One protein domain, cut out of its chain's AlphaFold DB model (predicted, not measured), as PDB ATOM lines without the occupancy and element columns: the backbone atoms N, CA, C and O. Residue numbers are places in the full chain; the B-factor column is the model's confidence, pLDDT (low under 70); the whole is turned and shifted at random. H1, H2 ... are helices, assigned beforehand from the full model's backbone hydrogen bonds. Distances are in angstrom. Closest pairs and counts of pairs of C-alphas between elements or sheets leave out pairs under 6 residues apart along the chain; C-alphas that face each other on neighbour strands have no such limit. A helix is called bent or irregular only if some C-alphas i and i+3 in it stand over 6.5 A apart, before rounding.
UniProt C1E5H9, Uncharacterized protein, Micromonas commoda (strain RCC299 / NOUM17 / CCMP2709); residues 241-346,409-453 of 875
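Overview. This is residues 241 to 346 and 409 to 453 of the 875 residues of an uncharacterized protein of Micromonas commoda (strain RCC299 / NOUM17 / CCMP2709) (UniProt C1E5H9). Helix H4 bends into a V: arm H4a packs on H2, as H1, H3 and H6 do, while arm H4b runs off beside H5, residues 336 to 346 sticking out. The printed part has 151 residues and is all helix, H1 to H6 in order. It is only just compact, close to loose: radius of gyration of the C-alphas 17.5 A, spans 63 by 35 by 33 A.

Along the chain. Find C-alpha 296 at (-17.117, -5.307, 38.684); H4, residues 296 to 346, is one helix by its hydrogen bonds but bent, with C-alphas 309 and 312 9.6 A apart. H4a ends at 309; H4b runs 51.1 A from 312 to C-alpha 346 at (-46.989, 11.853, 60.828). H1 is residues 241 to 252, irregular, 7.9 A from C-alpha 242 to 245; H2 271 to 284, H3 289 to 293, H5 409 to 422, H6 432 to 446.

Arrangement. The hub H2 touches H4a, opposite ways at a shallow tilt of 14 degrees; their closest C-alphas, 276 and 298, are 5.3 A apart. In H2, H3, H4a, H4b and H6 every O i to N i+4 pair is within hydrogen-bond range; H1 has 6 of 8, H5 9 of 10.

Size, cuts and confidence. Residues 347 to 408 are not printed; C-alphas 346 and 409 are 20.3 A apart. Link H1 to H2 is long; mean pLDDT of H5 is 61.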
ATOM      1  N   GLU A 241       1.599 -13.593  44.846       55.78
ATOM      2  CA  GLU A 241       1.697 -14.363  43.590       55.78
ATOM      3  C   GLU A 241       2.241 -15.786  43.800       55.78
ATOM      4  O   GLU A 241       1.742 -16.747  43.227       55.78
ATOM      5  N   GLU A 242       3.231 -15.926  44.683       62.50
ATOM      6  CA  GLU A 242       3.939 -17.176  44.993       62.50
ATOM      7  C   GLU A 242       3.044 -18.251  45.640       62.50
ATOM      8  O   GLU A 242       3.378 -19.437  45.610       62.50
ATOM      9  N   THR A 243       1.919 -17.852  46.244       66.50
ATOM     10  CA  THR A 243       0.979 -18.742  46.948       66.50
ATOM     11  C   THR A 243      -0.445 -18.708  46.395       66.50
ATOM     12  O   THR A 243      -1.283 -19.479  46.865       66.50
ATOM     13  N   GLN A 244      -0.725 -17.852  45.408       65.25
ATOM     14  CA  GLN A 244      -2.072 -17.590  44.902       65.25
ATOM     15  C   GLN A 244      -2.767 -18.861  44.387       65.25
ATOM     16  O   GLN A 244      -3.846 -19.196  44.876       65.25
ATOM     17  N   ASP A 245      -2.133 -19.609  43.480       67.62
ATOM     18  CA  ASP A 245      -2.721 -20.819  42.882       67.62
ATOM     19  C   ASP A 245      -3.018 -21.902  43.931       67.62
ATOM     20  O   ASP A 245      -4.116 -22.457  43.974       67.62
ATOM     21  N   ALA A 246      -2.071 -22.154  44.842       68.38
ATOM     22  CA  ALA A 246      -2.228 -23.142  45.911       68.38
ATOM     23  C   ALA A 246      -3.322 -22.750  46.923       68.38
ATOM     24  O   ALA A 246      -3.993 -23.614  47.487       68.38
ATOM     25  N   ALA A 247      -3.511 -21.450  47.161       66.31
ATOM     26  CA  ALA A 247      -4.567 -20.944  48.029       66.31
ATOM     27  C   ALA A 247      -5.950 -20.972  47.345       66.31
ATOM     28  O   ALA A 247      -6.940 -21.253  48.018       66.31
ATOM     29  N   ILE A 248      -6.022 -20.761  46.024       69.88
ATOM     30  CA  ILE A 248      -7.241 -20.943  45.213       69.88
ATOM     31  C   ILE A 248      -7.643 -22.427  45.156       69.88
ATOM     32  O   ILE A 248      -8.815 -22.751  45.359       69.88
ATOM     33  N   GLU A 249      -6.685 -23.338  44.950       71.81
ATOM     34  CA  GLU A 249      -6.917 -24.790  44.982       71.81
ATOM     35  C   GLU A 249      -7.449 -25.233  46.357       71.81
ATOM     36  O   GLU A 249      -8.470 -25.919  46.443       71.81
ATOM     37  N   LEU A 250      -6.813 -24.777  47.444       73.00
ATOM     38  CA  LEU A 250      -7.235 -25.085  48.812       73.00
ATOM     39  C   LEU A 250      -8.614 -24.494  49.157       73.00
ATOM     40  O   LEU A 250      -9.397 -25.148  49.846       73.00
ATOM     41  N   ALA A 251      -8.946 -23.298  48.654       73.12
ATOM     42  CA  ALA A 251     -10.279 -22.713  48.799       73.12
ATOM     43  C   ALA A 251     -11.348 -23.588  48.126       73.12
ATOM     44  O   ALA A 251     -12.317 -23.992  48.774       73.12
ATOM     45  N   GLY A 252     -11.121 -23.970  46.864       72.75
ATOM     46  CA  GLY A 252     -12.017 -24.856  46.117       72.75
ATOM     47  C   GLY A 252     -12.172 -26.241  46.758       72.75
ATOM     48  O   GLY A 252     -13.256 -26.820  46.714       72.75
ATOM     49  N   ALA A 253     -11.126 -26.748  47.418       75.12
ATOM     50  CA  ALA A 253     -11.142 -28.025  48.131       75.12
ATOM     51  C   ALA A 253     -11.911 -28.009  49.471       75.12
ATOM     52  O   ALA A 253     -12.132 -29.075  50.048       75.12
ATOM     53  N   CYS A 254     -12.331 -26.845  49.984       72.38
ATOM     54  CA  CYS A 254     -13.113 -26.756  51.220       72.38
ATOM     55  C   CYS A 254     -14.551 -27.279  50.996       72.38
ATOM     56  O   CYS A 254     -15.293 -26.663  50.223       72.38
ATOM     57  N   PRO A 255     -15.010 -28.355  51.664       64.75
ATOM     58  CA  PRO A 255     -16.372 -28.859  51.494       64.75
ATOM     59  C   PRO A 255     -17.410 -28.028  52.269       64.75
ATOM     60  O   PRO A 255     -17.111 -27.371  53.268       64.75
ATOM     61  N   LEU A 256     -18.663 -28.087  51.814       60.12
ATOM     62  CA  LEU A 256     -19.840 -27.671  52.588       60.12
ATOM     63  C   LEU A 256     -20.265 -28.837  53.517       60.12
ATOM     64  O   LEU A 256     -20.002 -29.993  53.174       60.12
ATOM     65  N   PRO A 257     -20.878 -28.583  54.691       57.91
ATOM     66  CA  PRO A 257     -21.327 -29.645  55.591       57.91
ATOM     67  C   PRO A 257     -22.413 -30.515  54.938       57.91
ATOM     68  O   PRO A 257     -23.329 -30.013  54.294       57.91
ATOM     69  N   ALA A 258     -22.316 -31.833  55.124       45.72
ATOM     70  CA  ALA A 258     -23.155 -32.813  54.428       45.72
ATOM     71  C   ALA A 258     -24.623 -32.874  54.905       45.72
ATOM     72  O   ALA A 258     -25.430 -33.557  54.279       45.72
ATOM     73  N   SER A 259     -24.975 -32.186  55.997       47.59
ATOM     74  CA  SER A 259     -26.342 -32.125  56.539       47.59
ATOM     75  C   SER A 259     -27.302 -31.292  55.682       47.59
ATOM     76  O   SER A 259     -28.510 -31.529  55.697       47.59
ATOM     77  N   ASP A 260     -26.781 -30.335  54.911       53.06
ATOM     78  CA  ASP A 260     -27.579 -29.240  54.358       53.06
ATOM     79  C   ASP A 260     -27.812 -29.410  52.850       53.06
ATOM     80  O   ASP A 260     -27.358 -28.614  52.030       53.06
ATOM     81  N   VAL A 261     -28.593 -30.428  52.470       46.84
ATOM     82  CA  VAL A 261     -28.954 -30.728  51.062       46.84
ATOM     83  C   VAL A 261     -29.619 -29.536  50.338       46.84
ATOM     84  O   VAL A 261     -29.638 -29.488  49.113       46.84
ATOM     85  N   LYS A 262     -30.135 -28.544  51.079       52.47
ATOM     86  CA  LYS A 262     -30.719 -27.299  50.542       52.47
ATOM     87  C   LYS A 262     -29.728 -26.138  50.338       52.47
ATOM     88  O   LYS A 262     -30.135 -25.133  49.768       52.47
ATOM     89  N   ARG A 263     -28.482 -26.236  50.820       60.62
ATOM     90  CA  ARG A 263     -27.472 -25.149  50.821       60.62
ATOM     91  C   ARG A 263     -26.246 -25.484  49.964       60.62
ATOM     92  O   ARG A 263     -25.104 -25.208  50.333       60.62
ATOM     93  N   SER A 264     -26.460 -26.136  48.823       65.88
ATOM     94  CA  SER A 264     -25.401 -26.345  47.833       65.88
ATOM     95  C   SER A 264     -25.153 -25.061  47.045       65.88
ATOM     96  O   SER A 264     -26.080 -24.532  46.433       65.88
ATOM     97  N   LEU A 265     -23.901 -24.602  46.991       82.62
ATOM     98  CA  LEU A 265     -23.509 -23.569  46.029       82.62
ATOM     99  C   LEU A 265     -23.757 -24.065  44.586       82.62
ATOM    100  O   LEU A 265     -23.634 -25.270  44.343       82.62
ATOM    101  N   PRO A 266     -24.071 -23.165  43.631       86.06
ATOM    102  CA  PRO A 266     -24.280 -23.517  42.229       86.06
ATOM    103  C   PRO A 266     -23.120 -24.333  41.667       86.06
ATOM    104  O   PRO A 266     -21.959 -24.075  41.992       86.06
ATOM    105  N   ALA A 267     -23.408 -25.266  40.756       83.38
ATOM    106  CA  ALA A 267     -22.385 -26.136  40.168       83.38
ATOM    107  C   ALA A 267     -21.246 -25.345  39.490       83.38
ATOM    108  O   ALA A 267     -20.106 -25.821  39.417       83.38
ATOM    109  N   TRP A 268     -21.528 -24.117  39.033       87.19
ATOM    110  CA  TRP A 268     -20.516 -23.237  38.462       87.19
ATOM    111  C   TRP A 268     -19.498 -22.684  39.474       87.19
ATOM    112  O   TRP A 268     -18.359 -22.442  39.082       87.19
ATOM    113  N   TRP A 269     -19.830 -22.581  40.762       88.69
ATOM    114  CA  TRP A 269     -18.949 -22.010  41.790       88.69
ATOM    115  C   TRP A 269     -17.630 -22.789  41.944       88.69
ATOM    116  O   TRP A 269     -17.598 -24.019  41.852       88.69
ATOM    117  N   ASP A 270     -16.518 -22.083  42.150       82.19
ATOM    118  CA  ASP A 270     -15.172 -22.655  42.269       82.19
ATOM    119  C   ASP A 270     -14.268 -21.869  43.244       82.19
ATOM    120  O   ASP A 270     -14.686 -20.892  43.868       82.19
ATOM    121  N   GLY A 271     -13.007 -22.293  43.376       77.94
ATOM    122  CA  GLY A 271     -12.027 -21.644  44.256       77.94
ATOM    123  C   GLY A 271     -11.664 -20.205  43.859       77.94
ATOM    124  O   GLY A 271     -11.261 -19.417  44.716       77.94
ATOM    125  N   ALA A 272     -11.836 -19.821  42.587       78.88
ATOM    126  CA  ALA A 272     -11.651 -18.436  42.154       78.88
ATOM    127  C   ALA A 272     -12.831 -17.568  42.619       78.88
ATOM    128  O   ALA A 272     -12.629 -16.436  43.070       78.88
ATOM    129  N   CYS A 273     -14.048 -18.119  42.607       85.31
ATOM    130  CA  CYS A 273     -15.224 -17.501  43.220       85.31
ATOM    131  C   CYS A 273     -15.064 -17.354  44.745       85.31
ATOM    132  O   CYS A 273     -15.406 -16.310  45.297       85.31
ATOM    133  N   ASP A 274     -14.464 -18.332  45.430       87.56
ATOM    134  CA  ASP A 274     -14.153 -18.217  46.863       87.56
ATOM    135  C   ASP A 274     -13.141 -17.105  47.173       87.56
ATOM    136  O   ASP A 274     -13.351 -16.317  48.103       87.56
ATOM    137  N   PHE A 275     -12.064 -16.988  46.387       82.19
ATOM    138  CA  PHE A 275     -11.144 -15.855  46.517       82.19
ATOM    139  C   PHE A 275     -11.866 -14.530  46.258       82.19
ATOM    140  O   PHE A 275     -11.707 -13.585  47.036       82.19
ATOM    141  N   SER A 276     -12.685 -14.451  45.205       83.50
ATOM    142  CA  SER A 276     -13.365 -13.203  44.861       83.50
ATOM    143  C   SER A 276     -14.391 -12.772  45.914       83.50
ATOM    144  O   SER A 276     -14.524 -11.575  46.187       83.50
ATOM    145  N   LEU A 277     -15.019 -13.736  46.591       89.94
ATOM    146  CA  LEU A 277     -15.880 -13.530  47.751       89.94
ATOM    147  C   LEU A 277     -15.097 -13.013  48.970       89.94
ATOM    148  O   LEU A 277     -15.485 -12.000  49.557       89.94
ATOM    149  N   LEU A 278     -13.974 -13.649  49.334       87.19
ATOM    150  CA  LEU A 278     -13.127 -13.201  50.451       87.19
ATOM    151  C   LEU A 278     -12.534 -11.806  50.212       87.19
ATOM    152  O   LEU A 278     -12.554 -10.962  51.111       87.19
ATOM    153  N   TYR A 279     -12.043 -11.534  49.001       83.81
ATOM    154  CA  TYR A 279     -11.532 -10.215  48.624       83.81
ATOM    155  C   TYR A 279     -12.651  -9.163  48.579       83.81
ATOM    156  O   TYR A 279     -12.455  -8.033  49.032       83.81
ATOM    157  N   GLY A 280     -13.848  -9.535  48.121       85.38
ATOM    158  CA  GLY A 280     -15.044  -8.698  48.198       85.38
ATOM    159  C   GLY A 280     -15.377  -8.302  49.638       85.38
ATOM    160  O   GLY A 280     -15.522  -7.113  49.929       85.38
ATOM    161  N   VAL A 281     -15.413  -9.268  50.561       90.44
ATOM    162  CA  VAL A 281     -15.605  -9.026  52.003       90.44
ATOM    163  C   VAL A 281     -14.492  -8.143  52.577       90.44
ATOM    164  O   VAL A 281     -14.776  -7.182  53.290       90.44
ATOM    165  N   TYR A 282     -13.230  -8.379  52.212       86.88
ATOM    166  CA  TYR A 282     -12.109  -7.512  52.591       86.88
ATOM    167  C   TYR A 282     -12.267  -6.071  52.061       86.88
ATOM    168  O   TYR A 282     -11.919  -5.097  52.740       86.88
ATOM    169  N   ARG A 283     -12.803  -5.883  50.852       84.56
ATOM    170  CA  ARG A 283     -12.966  -4.559  50.236       84.56
ATOM    171  C   ARG A 283     -14.156  -3.785  50.808       84.56
ATOM    172  O   ARG A 283     -13.988  -2.605  51.151       84.56
ATOM    173  N   HIS A 284     -15.311  -4.440  50.910       88.06
ATOM    174  CA  HIS A 284     -16.633  -3.839  51.148       88.06
ATOM    175  C   HIS A 284     -17.196  -4.081  52.550       88.06
ATOM    176  O   HIS A 284     -18.095  -3.360  52.980       88.06
ATOM    177  N   GLY A 285     -16.625  -5.031  53.287       88.94
ATOM    178  CA  GLY A 285     -17.024  -5.411  54.637       88.94
ATOM    179  C   GLY A 285     -17.864  -6.688  54.667       88.94
ATOM    180  O   GLY A 285     -18.595  -6.996  53.726       88.94
ATOM    181  N   PHE A 286     -17.762  -7.438  55.763       91.62
ATOM    182  CA  PHE A 286     -18.561  -8.645  55.991       91.62
ATOM    183  C   PHE A 286     -20.064  -8.323  56.061       91.62
ATOM    184  O   PHE A 286     -20.443  -7.274  56.572       91.62
ATOM    185  N   GLY A 287     -20.923  -9.193  55.521       86.94
ATOM    186  CA  GLY A 287     -22.370  -8.950  55.415       86.94
ATOM    187  C   GLY A 287     -22.791  -8.054  54.237       86.94
ATOM    188  O   GLY A 287     -23.929  -8.131  53.782       86.94
ATOM    189  N   ASN A 288     -21.886  -7.255  53.657       89.38
ATOM    190  CA  ASN A 288     -22.199  -6.364  52.529       89.38
ATOM    191  C   ASN A 288     -22.170  -7.088  51.166       89.38
ATOM    192  O   ASN A 288     -21.639  -6.564  50.186       89.38
ATOM    193  N   PHE A 289     -22.756  -8.287  51.076       90.00
ATOM    194  CA  PHE A 289     -22.701  -9.136  49.877       90.00
ATOM    195  C   PHE A 289     -23.309  -8.490  48.625       90.00
ATOM    196  O   PHE A 289     -22.901  -8.812  47.516       90.00
ATOM    197  N   ASN A 290     -24.196  -7.506  48.785       87.75
ATOM    198  CA  ASN A 290     -24.707  -6.699  47.675       87.75
ATOM    199  C   ASN A 290     -23.592  -5.860  47.034       87.75
ATOM    200  O   ASN A 290     -23.425  -5.888  45.823       87.75
ATOM    201  N   ALA A 291     -22.763  -5.192  47.843       87.19
ATOM    202  CA  ALA A 291     -21.604  -4.449  47.347       87.19
ATOM    203  C   ALA A 291     -20.516  -5.378  46.778       87.19
ATOM    204  O   ALA A 291     -19.803  -4.981  45.863       87.19
ATOM    205  N   VAL A 292     -20.419  -6.615  47.283       88.62
ATOM    206  CA  VAL A 292     -19.557  -7.666  46.714       88.62
ATOM    207  C   VAL A 292     -20.063  -8.115  45.339       88.62
ATOM    208  O   VAL A 292     -19.287  -8.144  44.393       88.62
ATOM    209  N   ARG A 293     -21.362  -8.398  45.194       90.19
ATOM    210  CA  ARG A 293     -22.005  -8.792  43.929       90.19
ATOM    211  C   ARG A 293     -21.972  -7.673  42.882       90.19
ATOM    212  O   ARG A 293     -21.748  -7.947  41.709       90.19
ATOM    213  N   SER A 294     -22.150  -6.419  43.300       86.50
ATOM    214  CA  SER A 294     -22.023  -5.238  42.436       86.50
ATOM    215  C   SER A 294     -20.569  -4.808  42.170       86.50
ATOM    216  O   SER A 294     -20.363  -3.843  41.429       86.50
ATOM    217  N   ASP A 295     -19.554  -5.465  42.748       84.69
ATOM    218  CA  ASP A 295     -18.155  -5.187  42.410       84.69
ATOM    219  C   ASP A 295     -17.850  -5.719  40.997       84.69
ATOM    220  O   ASP A 295     -18.012  -6.921  40.755       84.69
ATOM    221  N   PRO A 296     -17.376  -4.877  40.057       83.38
ATOM    222  CA  PRO A 296     -17.117  -5.307  38.684       83.38
ATOM    223  C   PRO A 296     -16.142  -6.483  38.566       83.38
ATOM    224  O   PRO A 296     -16.241  -7.253  37.614       83.38
ATOM    225  N   TRP A 297     -15.204  -6.632  39.507       81.31
ATOM    226  CA  TRP A 297     -14.230  -7.719  39.480       81.31
ATOM    227  C   TRP A 297     -14.831  -9.035  39.991       81.31
ATOM    228  O   TRP A 297     -14.690 -10.060  39.328       81.31
ATOM    229  N   THR A 298     -15.587  -9.013  41.093       81.12
ATOM    230  CA  THR A 298     -16.303 -10.206  41.585       81.12
ATOM    231  C   THR A 298     -17.337 -10.690  40.563       81.12
ATOM    232  O   THR A 298     -17.399 -11.884  40.265       81.12
ATOM    233  N   ALA A 299     -18.096  -9.769  39.959       82.62
ATOM    234  CA  ALA A 299     -19.053 -10.088  38.901       82.62
ATOM    235  C   ALA A 299     -18.375 -10.693  37.656       82.62
ATOM    236  O   ALA A 299     -18.922 -11.616  37.046       82.62
ATOM    237  N   ALA A 300     -17.177 -10.220  37.290       79.81
ATOM    238  CA  ALA A 300     -16.399 -10.783  36.187       79.81
ATOM    239  C   ALA A 300     -15.941 -12.222  36.472       79.81
ATOM    240  O   ALA A 300     -16.154 -13.088  35.624       79.81
ATOM    241  N   VAL A 301     -15.401 -12.495  37.668       82.25
ATOM    242  CA  VAL A 301     -14.966 -13.846  38.078       82.25
ATOM    243  C   VAL A 301     -16.142 -14.829  38.080       82.25
ATOM    244  O   VAL A 301     -16.052 -15.887  37.461       82.25
ATOM    245  N   ALA A 302     -17.278 -14.464  38.684       86.19
ATOM    246  CA  ALA A 302     -18.476 -15.311  38.679       86.19
ATOM    247  C   ALA A 302     -19.004 -15.568  37.253       86.19
ATOM    248  O   ALA A 302     -19.356 -16.693  36.902       86.19
ATOM    249  N   THR A 303     -18.988 -14.543  36.393       86.25
ATOM    250  CA  THR A 303     -19.354 -14.667  34.971       86.25
ATOM    251  C   THR A 303     -18.410 -15.603  34.207       86.25
ATOM    252  O   THR A 303     -18.838 -16.300  33.286       86.25
ATOM    253  N   GLU A 304     -17.119 -15.615  34.539       82.25
ATOM    254  CA  GLU A 304     -16.134 -16.502  33.921       82.25
ATOM    255  C   GLU A 304     -16.306 -17.956  34.377       82.25
ATOM    256  O   GLU A 304     -16.375 -18.839  33.522       82.25
ATOM    257  N   ALA A 305     -16.505 -18.200  35.675       85.44
ATOM    258  CA  ALA A 305     -16.789 -19.529  36.221       85.44
ATOM    259  C   ALA A 305     -18.100 -20.126  35.662       85.44
ATOM    260  O   ALA A 305     -18.125 -21.273  35.200       85.44
ATOM    261  N   ALA A 306     -19.173 -19.322  35.591       88.62
ATOM    262  CA  ALA A 306     -20.427 -19.697  34.931       88.62
ATOM    263  C   ALA A 306     -20.224 -20.037  33.447       88.62
ATOM    264  O   ALA A 306     -20.719 -21.061  32.968       88.62
ATOM    265  N   ARG A 307     -19.425 -19.242  32.718       88.06
ATOM    266  CA  ARG A 307     -19.088 -19.524  31.315       88.06
ATOM    267  C   ARG A 307     -18.298 -20.821  31.156       88.06
ATOM    268  O   ARG A 307     -18.563 -21.562  30.213       88.06
ATOM    269  N   ALA A 308     -17.340 -21.084  32.042       83.12
ATOM    270  CA  ALA A 308     -16.449 -22.235  31.956       83.12
ATOM    271  C   ALA A 308     -17.187 -23.573  32.127       83.12
ATOM    272  O   ALA A 308     -16.830 -24.549  31.470       83.12
ATOM    273  N   LYS A 309     -18.226 -23.615  32.973       85.19
ATOM    274  CA  LYS A 309     -18.975 -24.849  33.277       85.19
ATOM    275  C   LYS A 309     -20.334 -24.963  32.571       85.19
ATOM    276  O   LYS A 309     -20.721 -26.075  32.231       85.19
ATOM    277  N   GLY A 310     -21.035 -23.853  32.321       83.69
ATOM    278  CA  GLY A 310     -22.382 -23.834  31.719       83.69
ATOM    279  C   GLY A 310     -22.525 -22.984  30.446       83.69
ATOM    280  O   GLY A 310     -23.630 -22.805  29.925       83.69
ATOM    281  N   GLY A 311     -21.423 -22.452  29.910       89.19
ATOM    282  CA  GLY A 311     -21.407 -21.720  28.644       89.19
ATOM    283  C   GLY A 311     -22.202 -20.410  28.664       89.19
ATOM    284  O   GLY A 311     -22.360 -19.752  29.690       89.19
ATOM    285  N   ALA A 312     -22.692 -19.993  27.494       88.00
ATOM    286  CA  ALA A 312     -23.422 -18.730  27.350       88.00
ATOM    287  C   ALA A 312     -24.809 -18.735  28.025       88.00
ATOM    288  O   ALA A 312     -25.291 -17.668  28.397       88.00
ATOM    289  N   ALA A 313     -25.428 -19.908  28.199       86.25
ATOM    290  CA  ALA A 313     -26.736 -20.047  28.841       86.25
ATOM    291  C   ALA A 313     -26.653 -19.773  30.351       86.25
ATOM    292  O   ALA A 313     -27.366 -18.904  30.844       86.25
ATOM    293  N   ALA A 314     -25.706 -20.406  31.056       87.00
ATOM    294  CA  ALA A 314     -25.475 -20.145  32.479       87.00
ATOM    295  C   ALA A 314     -25.073 -18.685  32.757       87.00
ATOM    296  O   ALA A 314     -25.460 -18.120  33.773       87.00
ATOM    297  N   VAL A 315     -24.341 -18.041  31.839       89.56
ATOM    298  CA  VAL A 315     -24.016 -16.604  31.935       89.56
ATOM    299  C   VAL A 315     -25.252 -15.709  31.796       89.56
ATOM    300  O   VAL A 315     -25.297 -14.653  32.426       89.56
ATOM    301  N   ALA A 316     -26.228 -16.092  30.968       88.44
ATOM    302  CA  ALA A 316     -27.486 -15.358  30.846       88.44
ATOM    303  C   ALA A 316     -28.323 -15.513  32.124       88.44
ATOM    304  O   ALA A 316     -28.656 -14.513  32.745       88.44
ATOM    305  N   GLU A 317     -28.537 -16.747  32.587       88.38
ATOM    306  CA  GLU A 317     -29.280 -17.041  33.822       88.38
ATOM    307  C   GLU A 317     -28.660 -16.360  35.059       88.38
ATOM    308  O   GLU A 317     -29.370 -15.748  35.858       88.38
ATOM    309  N   LEU A 318     -27.326 -16.381  35.185       89.62
ATOM    310  CA  LEU A 318     -26.613 -15.677  36.253       89.62
ATOM    311  C   LEU A 318     -26.832 -14.159  36.186       89.62
ATOM    312  O   LEU A 318     -27.008 -13.519  37.223       89.62
ATOM    313  N   ARG A 319     -26.824 -13.565  34.984       89.69
ATOM    314  CA  ARG A 319     -27.092 -12.131  34.809       89.69
ATOM    315  C   ARG A 319     -28.528 -11.792  35.187       89.69
ATOM    316  O   ARG A 319     -28.722 -10.862  35.961       89.69
ATOM    317  N   ASP A 320     -29.493 -12.550  34.685       87.38
ATOM    318  CA  ASP A 320     -30.915 -12.326  34.947       87.38
ATOM    319  C   ASP A 320     -31.206 -12.453  36.458       87.38
ATOM    320  O   ASP A 320     -31.914 -11.623  37.030       87.38
ATOM    321  N   SER A 321     -30.567 -13.414  37.140       88.81
ATOM    322  CA  SER A 321     -30.592 -13.550  38.604       88.81
ATOM    323  C   SER A 321     -29.986 -12.326  39.313       88.81
ATOM    324  O   SER A 321     -30.617 -11.753  40.202       88.81
ATOM    325  N   ILE A 322     -28.800 -11.865  38.899       88.75
ATOM    326  CA  ILE A 322     -28.143 -10.665  39.453       88.75
ATOM    327  C   ILE A 322     -29.019  -9.411  39.285       88.75
ATOM    328  O   ILE A 322     -29.190  -8.658  40.246       88.75
ATOM    329  N   GLU A 323     -29.588  -9.198  38.095       86.56
ATOM    330  CA  GLU A 323     -30.439  -8.044  37.784       86.56
ATOM    331  C   GLU A 323     -31.743  -8.070  38.595       86.56
ATOM    332  O   GLU A 323     -32.117  -7.049  39.179       86.56
ATOM    333  N   ALA A 324     -32.380  -9.239  38.732       84.06
ATOM    334  CA  ALA A 324     -33.594  -9.408  39.529       84.06
ATOM    335  C   ALA A 324     -33.354  -9.207  41.042       84.06
ATOM    336  O   ALA A 324     -34.191  -8.604  41.725       84.06
ATOM    337  N   ILE A 325     -32.200  -9.638  41.576       84.75
ATOM    338  CA  ILE A 325     -31.793  -9.340  42.963       84.75
ATOM    339  C   ILE A 325     -31.603  -7.825  43.141       84.75
ATOM    340  O   ILE A 325     -32.115  -7.254  44.108       84.75
ATOM    341  N   ASP A 326     -30.905  -7.156  42.216       85.19
ATOM    342  CA  ASP A 326     -30.693  -5.702  42.273       85.19
ATOM    343  C   ASP A 326     -31.996  -4.903  42.170       85.19
ATOM    344  O   ASP A 326     -32.137  -3.871  42.828       85.19
ATOM    345  N   GLU A 327     -32.948  -5.339  41.346       82.62
ATOM    346  CA  GLU A 327     -34.268  -4.714  41.246       82.62
ATOM    347  C   GLU A 327     -35.058  -4.859  42.551       82.62
ATOM    348  O   GLU A 327     -35.504  -3.854  43.111       82.62
ATOM    349  N   CYS A 328     -35.140  -6.072  43.107       79.38
ATOM    350  CA  CYS A 328     -35.797  -6.300  44.394       79.38
ATOM    351  C   CYS A 328     -35.179  -5.437  45.508       79.38
ATOM    352  O   CYS A 328     -35.903  -4.821  46.291       79.38
ATOM    353  N   GLN A 329     -33.849  -5.327  45.562       79.62
ATOM    354  CA  GLN A 329     -33.153  -4.517  46.568       79.62
ATOM    355  C   GLN A 329     -33.409  -3.011  46.412       79.62
ATOM    356  O   GLN A 329     -33.560  -2.318  47.421       79.62
ATOM    357  N   LYS A 330     -33.529  -2.498  45.178       81.62
ATOM    358  CA  LYS A 330     -33.940  -1.103  44.928       81.62
ATOM    359  C   LYS A 330     -35.361  -0.842  45.430       81.62
ATOM    360  O   LYS A 330     -35.576   0.168  46.095       81.62
ATOM    361  N   LEU A 331     -36.296  -1.763  45.183       77.12
ATOM    362  CA  LEU A 331     -37.680  -1.654  45.660       77.12
ATOM    363  C   LEU A 331     -37.757  -1.672  47.198       77.12
ATOM    364  O   LEU A 331     -38.430  -0.828  47.787       77.12
ATOM    365  N   TYR A 332     -37.008  -2.559  47.868       75.06
ATOM    366  CA  TYR A 332     -36.907  -2.565  49.336       75.06
ATOM    367  C   TYR A 332     -36.309  -1.261  49.894       75.06
ATOM    368  O   TYR A 332     -36.785  -0.752  50.912       75.06
ATOM    369  N   ALA A 333     -35.291  -0.693  49.237       75.88
ATOM    370  CA  ALA A 333     -34.708   0.587  49.635       75.88
ATOM    371  C   ALA A 333     -35.712   1.747  49.488       75.88
ATOM    372  O   ALA A 333     -35.883   2.522  50.427       75.88
ATOM    373  N   GLN A 334     -36.431   1.814  48.363       78.31
ATOM    374  CA  GLN A 334     -37.472   2.818  48.111       78.31
ATOM    375  C   GLN A 334     -38.613   2.723  49.132       78.31
ATOM    376  O   GLN A 334     -38.940   3.718  49.777       78.31
ATOM    377  N   ALA A 335     -39.148   1.522  49.377       73.31
ATOM    378  CA  ALA A 335     -40.195   1.305  50.377       73.31
ATOM    379  C   ALA A 335     -39.757   1.728  51.794       73.31
ATOM    380  O   ALA A 335     -40.547   2.272  52.568       73.31
ATOM    381  N   ARG A 336     -38.477   1.524  52.139       70.94
ATOM    382  CA  ARG A 336     -37.896   1.961  53.416       70.94
ATOM    383  C   ARG A 336     -37.752   3.483  53.512       70.94
ATOM    384  O   ARG A 336     -38.000   4.033  54.585       70.94
ATOM    385  N   GLU A 337     -37.363   4.156  52.430       74.81
ATOM    386  CA  GLU A 337     -37.302   5.623  52.371       74.81
ATOM    387  C   GLU A 337     -38.701   6.245  52.469       74.81
ATOM    388  O   GLU A 337     -38.908   7.145  53.284       74.81
ATOM    389  N   GLU A 338     -39.685   5.709  51.742       73.06
ATOM    390  CA  GLU A 338     -41.085   6.135  51.841       73.06
ATOM    391  C   GLU A 338     -41.661   5.935  53.247       73.06
ATOM    392  O   GLU A 338     -42.317   6.829  53.780       73.06
ATOM    393  N   HIS A 339     -41.396   4.791  53.883       67.31
ATOM    394  CA  HIS A 339     -41.831   4.532  55.257       67.31
ATOM    395  C   HIS A 339     -41.195   5.518  56.252       67.31
ATOM    396  O   HIS A 339     -41.881   6.062  57.119       67.31
ATOM    397  N   GLY A 340     -39.899   5.815  56.096       67.75
ATOM    398  CA  GLY A 340     -39.208   6.836  56.888       67.75
ATOM    399  C   GLY A 340     -39.785   8.242  56.684       67.75
ATOM    400  O   GLY A 340     -39.976   8.976  57.656       67.75
ATOM    401  N   ALA A 341     -40.126   8.600  55.443       70.88
ATOM    402  CA  ALA A 341     -40.776   9.865  55.117       70.88
ATOM    403  C   ALA A 341     -42.178   9.972  55.742       70.88
ATOM    404  O   ALA A 341     -42.479  10.985  56.372       70.88
ATOM    405  N   ARG A 342     -43.000   8.913  55.664       67.25
ATOM    406  CA  ARG A 342     -44.347   8.873  56.268       67.25
ATOM    407  C   ARG A 342     -44.310   9.005  57.792       67.25
ATOM    408  O   ARG A 342     -45.126   9.739  58.342       67.25
ATOM    409  N   ILE A 343     -43.352   8.371  58.478       65.56
ATOM    410  CA  ILE A 343     -43.158   8.554  59.933       65.56
ATOM    411  C   ILE A 343     -42.806  10.015  60.253       65.56
ATOM    412  O   ILE A 343     -43.383  10.604  61.167       65.56
ATOM    413  N   SER A 344     -41.898  10.619  59.480       70.38
ATOM    414  CA  SER A 344     -41.509  12.026  59.643       70.38
ATOM    415  C   SER A 344     -42.695  12.983  59.434       70.38
ATOM    416  O   SER A 344     -42.892  13.925  60.204       70.38
ATOM    417  N   GLU A 345     -43.544  12.708  58.440       67.19
ATOM    418  CA  GLU A 345     -44.746  13.495  58.147       67.19
ATOM    419  C   GLU A 345     -45.842  13.326  59.214       67.19
ATOM    420  O   GLU A 345     -46.453  14.312  59.633       67.19
ATOM    421  N   GLN A 346     -46.058  12.108  59.722       63.28
ATOM    422  CA  GLN A 346     -46.989  11.853  60.828       63.28
ATOM    423  C   GLN A 346     -46.549  12.562  62.116       63.28
ATOM    424  O   GLN A 346     -47.376  13.219  62.751       63.28
ATOM    425  N   LYS A 409     -49.876  -6.271  54.002       44.50
ATOM    426  CA  LYS A 409     -48.893  -7.314  54.329       44.50
ATOM    427  C   LYS A 409     -48.676  -8.278  53.162       44.50
ATOM    428  O   LYS A 409     -47.645  -8.949  53.136       44.50
ATOM    429  N   SER A 410     -49.610  -8.323  52.211       52.59
ATOM    430  CA  SER A 410     -49.499  -9.112  50.985       52.59
ATOM    431  C   SER A 410     -48.269  -8.728  50.147       52.59
ATOM    432  O   SER A 410     -47.549  -9.615  49.695       52.59
ATOM    433  N   GLU A 411     -47.951  -7.435  49.997       53.88
ATOM    434  CA  GLU A 411     -46.913  -6.980  49.061       53.88
ATOM    435  C   GLU A 411     -45.491  -7.265  49.553       53.88
ATOM    436  O   GLU A 411     -44.640  -7.683  48.765       53.88
ATOM    437  N   LEU A 412     -45.230  -7.086  50.854       52.12
ATOM    438  CA  LEU A 412     -43.919  -7.352  51.459       52.12
ATOM    439  C   LEU A 412     -43.619  -8.860  51.516       52.12
ATOM    440  O   LEU A 412     -42.481  -9.274  51.293       52.12
ATOM    441  N   VAL A 413     -44.647  -9.678  51.782       59.19
ATOM    442  CA  VAL A 413     -44.552 -11.145  51.739       59.19
ATOM    443  C   VAL A 413     -44.343 -11.610  50.299       59.19
ATOM    444  O   VAL A 413     -43.385 -12.332  50.039       59.19
ATOM    445  N   ALA A 414     -45.123 -11.102  49.340       60.41
ATOM    446  CA  ALA A 414     -44.932 -11.398  47.921       60.41
ATOM    447  C   ALA A 414     -43.561 -10.930  47.396       60.41
ATOM    448  O   ALA A 414     -42.990 -11.576  46.521       60.41
ATOM    449  N   ALA A 415     -42.999  -9.833  47.916       58.34
ATOM    450  CA  ALA A 415     -41.637  -9.404  47.600       58.34
ATOM    451  C   ALA A 415     -40.586 -10.385  48.141       58.34
ATOM    452  O   ALA A 415     -39.674 -10.751  47.400       58.34
ATOM    453  N   LYS A 416     -40.749 -10.884  49.374       60.09
ATOM    454  CA  LYS A 416     -39.849 -11.892  49.952       60.09
ATOM    455  C   LYS A 416     -39.938 -13.227  49.202       60.09
ATOM    456  O   LYS A 416     -38.910 -13.772  48.817       60.09
ATOM    457  N   GLU A 417     -41.144 -13.688  48.877       66.00
ATOM    458  CA  GLU A 417     -41.375 -14.880  48.044       66.00
ATOM    459  C   GLU A 417     -40.886 -14.708  46.594       66.00
ATOM    460  O   GLU A 417     -40.590 -15.690  45.915       66.00
ATOM    461  N   ARG A 418     -40.823 -13.481  46.058       66.62
ATOM    462  CA  ARG A 418     -40.151 -13.210  44.773       66.62
ATOM    463  C   ARG A 418     -38.633 -13.354  44.915       66.62
ATOM    464  O   ARG A 418     -38.040 -14.051  44.102       66.62
ATOM    465  N   VAL A 419     -38.028 -12.782  45.960       64.19
ATOM    466  CA  VAL A 419     -36.583 -12.916  46.237       64.19
ATOM    467  C   VAL A 419     -36.175 -14.372  46.446       64.19
ATOM    468  O   VAL A 419     -35.204 -14.818  45.841       64.19
ATOM    469  N   GLU A 420     -36.927 -15.146  47.230       67.31
ATOM    470  CA  GLU A 420     -36.591 -16.551  47.493       67.31
ATOM    471  C   GLU A 420     -36.592 -17.417  46.221       67.31
ATOM    472  O   GLU A 420     -35.743 -18.303  46.125       67.31
ATOM    473  N   ARG A 421     -37.441 -17.102  45.229       69.75
ATOM    474  CA  ARG A 421     -37.476 -17.771  43.912       69.75
ATOM    475  C   ARG A 421     -36.344 -17.369  42.963       69.75
ATOM    476  O   ARG A 421     -35.943 -18.169  42.126       69.75
ATOM    477  N   ILE A 422     -35.784 -16.163  43.087       74.88
ATOM    478  CA  ILE A 422     -34.668 -15.707  42.226       74.88
ATOM    479  C   ILE A 422     -33.376 -16.517  42.479       74.88
ATOM    480  O   ILE A 422     -32.496 -16.580  41.618       74.88
ATOM    481  N   HIS A 423     -33.289 -17.185  43.632       75.75
ATOM    482  CA  HIS A 423     -32.187 -18.066  44.027       75.75
ATOM    483  C   HIS A 423     -32.451 -19.566  43.759       75.75
ATOM    484  O   HIS A 423     -31.713 -20.402  44.272       75.75
ATOM    485  N   GLU A 424     -33.513 -19.937  43.030       72.19
ATOM    486  CA  GLU A 424     -33.865 -21.349  42.754       72.19
ATOM    487  C   GLU A 424     -33.287 -21.895  41.433       72.19
ATOM    488  O   GLU A 424     -33.354 -23.100  41.195       72.19
ATOM    489  N   GLY A 425     -32.720 -21.039  40.575       75.00
ATOM    490  CA  GLY A 425     -32.088 -21.456  39.316       75.00
ATOM    491  C   GLY A 425     -30.758 -22.190  39.527       75.00
ATOM    492  O   GLY A 425     -29.973 -21.820  40.400       75.00
ATOM    493  N   GLU A 426     -30.472 -23.199  38.699       79.62
ATOM    494  CA  GLU A 426     -29.238 -24.002  38.775       79.62
ATOM    495  C   GLU A 426     -27.964 -23.158  38.594       79.62
ATOM    496  O   GLU A 426     -26.901 -23.519  39.110       79.62
ATOM    497  N   ASN A 427     -28.068 -22.022  37.892       83.75
ATOM    498  CA  ASN A 427     -26.978 -21.069  37.694       83.75
ATOM    499  C   ASN A 427     -27.226 -19.702  38.360       83.75
ATOM    500  O   ASN A 427     -26.470 -18.764  38.099       83.75
ATOM    501  N   ALA A 428     -28.223 -19.580  39.240       86.69
ATOM    502  CA  ALA A 428     -28.518 -18.349  39.972       86.69
ATOM    503  C   ALA A 428     -27.358 -17.891  40.883       86.69
ATOM    504  O   ALA A 428     -26.468 -18.664  41.247       86.69
ATOM    505  N   TRP A 429     -27.371 -16.618  41.291       89.06
ATOM    506  CA  TRP A 429     -26.429 -16.120  42.299       89.06
ATOM    507  C   TRP A 429     -26.764 -16.712  43.691       89.06
ATOM    508  O   TRP A 429     -27.946 -16.747  44.043       89.06
ATOM    509  N   PRO A 430     -25.784 -17.147  44.517       89.12
ATOM    510  CA  PRO A 430     -26.060 -17.782  45.817       89.12
ATOM    511  C   PRO A 430     -26.779 -16.882  46.833       89.12
ATOM    512  O   PRO A 430     -26.711 -15.651  46.744       89.12
ATOM    513  N   ARG A 431     -27.426 -17.474  47.847       86.06
ATOM    514  CA  ARG A 431     -28.086 -16.702  48.915       86.06
ATOM    515  C   ARG A 431     -27.049 -16.076  49.848       86.06
ATOM    516  O   ARG A 431     -25.932 -16.569  49.991       86.06
ATOM    517  N   THR A 432     -27.441 -15.002  50.531       86.31
ATOM    518  CA  THR A 432     -26.610 -14.324  51.541       86.31
ATOM    519  C   THR A 432     -26.111 -15.299  52.612       86.31
ATOM    520  O   THR A 432     -24.925 -15.298  52.925       86.31
ATOM    521  N   GLU A 433     -26.990 -16.179  53.102       84.19
ATOM    522  CA  GLU A 433     -26.659 -17.213  54.093       84.19
ATOM    523  C   GLU A 433     -25.572 -18.181  53.585       84.19
ATOM    524  O   GLU A 433     -24.594 -18.442  54.289       84.19
ATOM    525  N   ASP A 434     -25.693 -18.659  52.338       85.88
ATOM    526  CA  ASP A 434     -24.722 -19.574  51.718       85.88
ATOM    527  C   ASP A 434     -23.337 -18.918  51.610       85.88
ATOM    528  O   ASP A 434     -22.311 -19.549  51.881       85.88
ATOM    529  N   LEU A 435     -23.303 -17.629  51.245       89.19
ATOM    530  CA  LEU A 435     -22.079 -16.832  51.154       89.19
ATOM    531  C   LEU A 435     -21.468 -16.560  52.535       89.19
ATOM    532  O   LEU A 435     -20.251 -16.687  52.688       89.19
ATOM    533  N   THR A 436     -22.277 -16.237  53.547       89.06
ATOM    534  CA  THR A 436     -21.826 -16.068  54.938       89.06
ATOM    535  C   THR A 436     -21.174 -17.348  55.460       89.06
ATOM    536  O   THR A 436     -20.037 -17.316  55.946       89.06
ATOM    537  N   ASP A 437     -21.833 -18.491  55.294       85.88
ATOM    538  CA  ASP A 437     -21.307 -19.781  55.731       85.88
ATOM    539  C   ASP A 437     -20.081 -20.229  54.919       85.88
ATOM    540  O   ASP A 437     -19.153 -20.834  55.473       85.88
ATOM    541  N   ARG A 438     -20.015 -19.891  53.622       87.94
ATOM    542  CA  ARG A 438     -18.817 -20.113  52.801       87.94
ATOM    543  C   ARG A 438     -17.637 -19.283  53.302       87.94
ATOM    544  O   ARG A 438     -16.567 -19.848  53.520       87.94
ATOM    545  N   VAL A 439     -17.833 -17.988  53.566       89.12
ATOM    546  CA  VAL A 439     -16.797 -17.094  54.117       89.12
ATOM    547  C   VAL A 439     -16.283 -17.607  55.461       89.12
ATOM    548  O   VAL A 439     -15.069 -17.727  55.627       89.12
ATOM    549  N   ARG A 440     -17.182 -17.964  56.394       87.12
ATOM    550  CA  ARG A 440     -16.827 -18.529  57.713       87.12
ATOM    551  C   ARG A 440     -15.905 -19.754  57.564       87.12
ATOM    552  O   ARG A 440     -14.878 -19.832  58.242       87.12
ATOM    553  N   ARG A 441     -16.231 -20.687  56.657       84.19
ATOM    554  CA  ARG A 441     -15.453 -21.921  56.419       84.19
ATOM    555  C   ARG A 441     -14.122 -21.676  55.709       84.19
ATOM    556  O   ARG A 441     -13.085 -22.064  56.243       84.19
ATOM    557  N   VAL A 442     -14.119 -21.009  54.554       83.50
ATOM    558  CA  VAL A 442     -12.885 -20.801  53.768       83.50
ATOM    559  C   VAL A 442     -11.878 -19.952  54.556       83.50
ATOM    560  O   VAL A 442     -10.689 -20.265  54.570       83.50
ATOM    561  N   ALA A 443     -12.334 -18.945  55.312       83.06
ATOM    562  CA  ALA A 443     -11.459 -18.164  56.188       83.06
ATOM    563  C   ALA A 443     -10.849 -18.986  57.337       83.06
ATOM    564  O   ALA A 443      -9.729 -18.698  57.759       83.06
ATOM    565  N   LYS A 444     -11.556 -20.000  57.858       83.06
ATOM    566  CA  LYS A 444     -11.055 -20.898  58.911       83.06
ATOM    567  C   LYS A 444      -9.927 -21.793  58.407       83.06
ATOM    568  O   LYS A 444      -8.899 -21.883  59.076       83.06
ATOM    569  N   GLU A 445     -10.100 -22.390  57.231       80.06
ATOM    570  CA  GLU A 445      -9.086 -23.257  56.623       80.06
ATOM    571  C   GLU A 445      -7.880 -22.444  56.121       80.06
ATOM    572  O   GLU A 445      -6.751 -22.715  56.529       80.06
ATOM    573  N   LEU A 446      -8.089 -21.378  55.334       72.56
ATOM    574  CA  LEU A 446      -6.996 -20.545  54.797       72.56
ATOM    575  C   LEU A 446      -6.313 -19.655  55.848       72.56
ATOM    576  O   LEU A 446      -5.130 -19.331  55.712       72.56
ATOM    577  N   GLY A 447      -7.033 -19.254  56.898       69.62
ATOM    578  CA  GLY A 447      -6.531 -18.388  57.967       69.62
ATOM    579  C   GLY A 447      -5.705 -19.118  59.028       69.62
ATOM    580  O   GLY A 447      -5.071 -18.466  59.865       69.62
ATOM    581  N   ALA A 448      -5.675 -20.456  59.010       71.25
ATOM    582  CA  ALA A 448      -4.870 -21.234  59.942       71.25
ATOM    583  C   ALA A 448      -3.361 -20.968  59.727       71.25
ATOM    584  O   ALA A 448      -2.903 -20.890  58.581       71.25
ATOM    585  N   PRO A 449      -2.538 -20.859  60.794       61.38
ATOM    586  CA  PRO A 449      -1.107 -20.560  60.673       61.38
ATOM    587  C   PRO A 449      -0.361 -21.470  59.691       61.38
ATOM    588  O   PRO A 449       0.420 -20.972  58.891       61.38
ATOM    589  N   ASN A 450      -0.689 -22.767  59.694       62.44
ATOM    590  CA  ASN A 450      -0.030 -23.816  58.911       62.44
ATOM    591  C   ASN A 450      -0.857 -24.291  57.694       62.44
ATOM    592  O   ASN A 450      -0.651 -25.412  57.233       62.44
ATOM    593  N   ALA A 451      -1.828 -23.496  57.222       64.94
ATOM    594  CA  ALA A 451      -2.689 -23.851  56.083       64.94
ATOM    595  C   ALA A 451      -1.894 -24.087  54.786       64.94
ATOM    596  O   ALA A 451      -2.221 -24.966  53.992       64.94
ATOM    597  N   LEU A 452      -0.822 -23.314  54.604       58.28
ATOM    598  CA  LEU A 452       0.112 -23.394  53.485       58.28
ATOM    599  C   LEU A 452       1.508 -23.792  54.003       58.28
ATOM    600  O   LEU A 452       1.793 -23.722  55.201       58.28
ATOM    601  N   LYS A 453       2.365 -24.304  53.111       53.25
ATOM    602  CA  LYS A 453       3.664 -24.904  53.477       53.25
ATOM    603  C   LYS A 453       4.734 -23.842  53.797       53.25
ATOM    604  O   LYS A 453       4.700 -22.761  53.224       53.25
TER     605      LYS A 453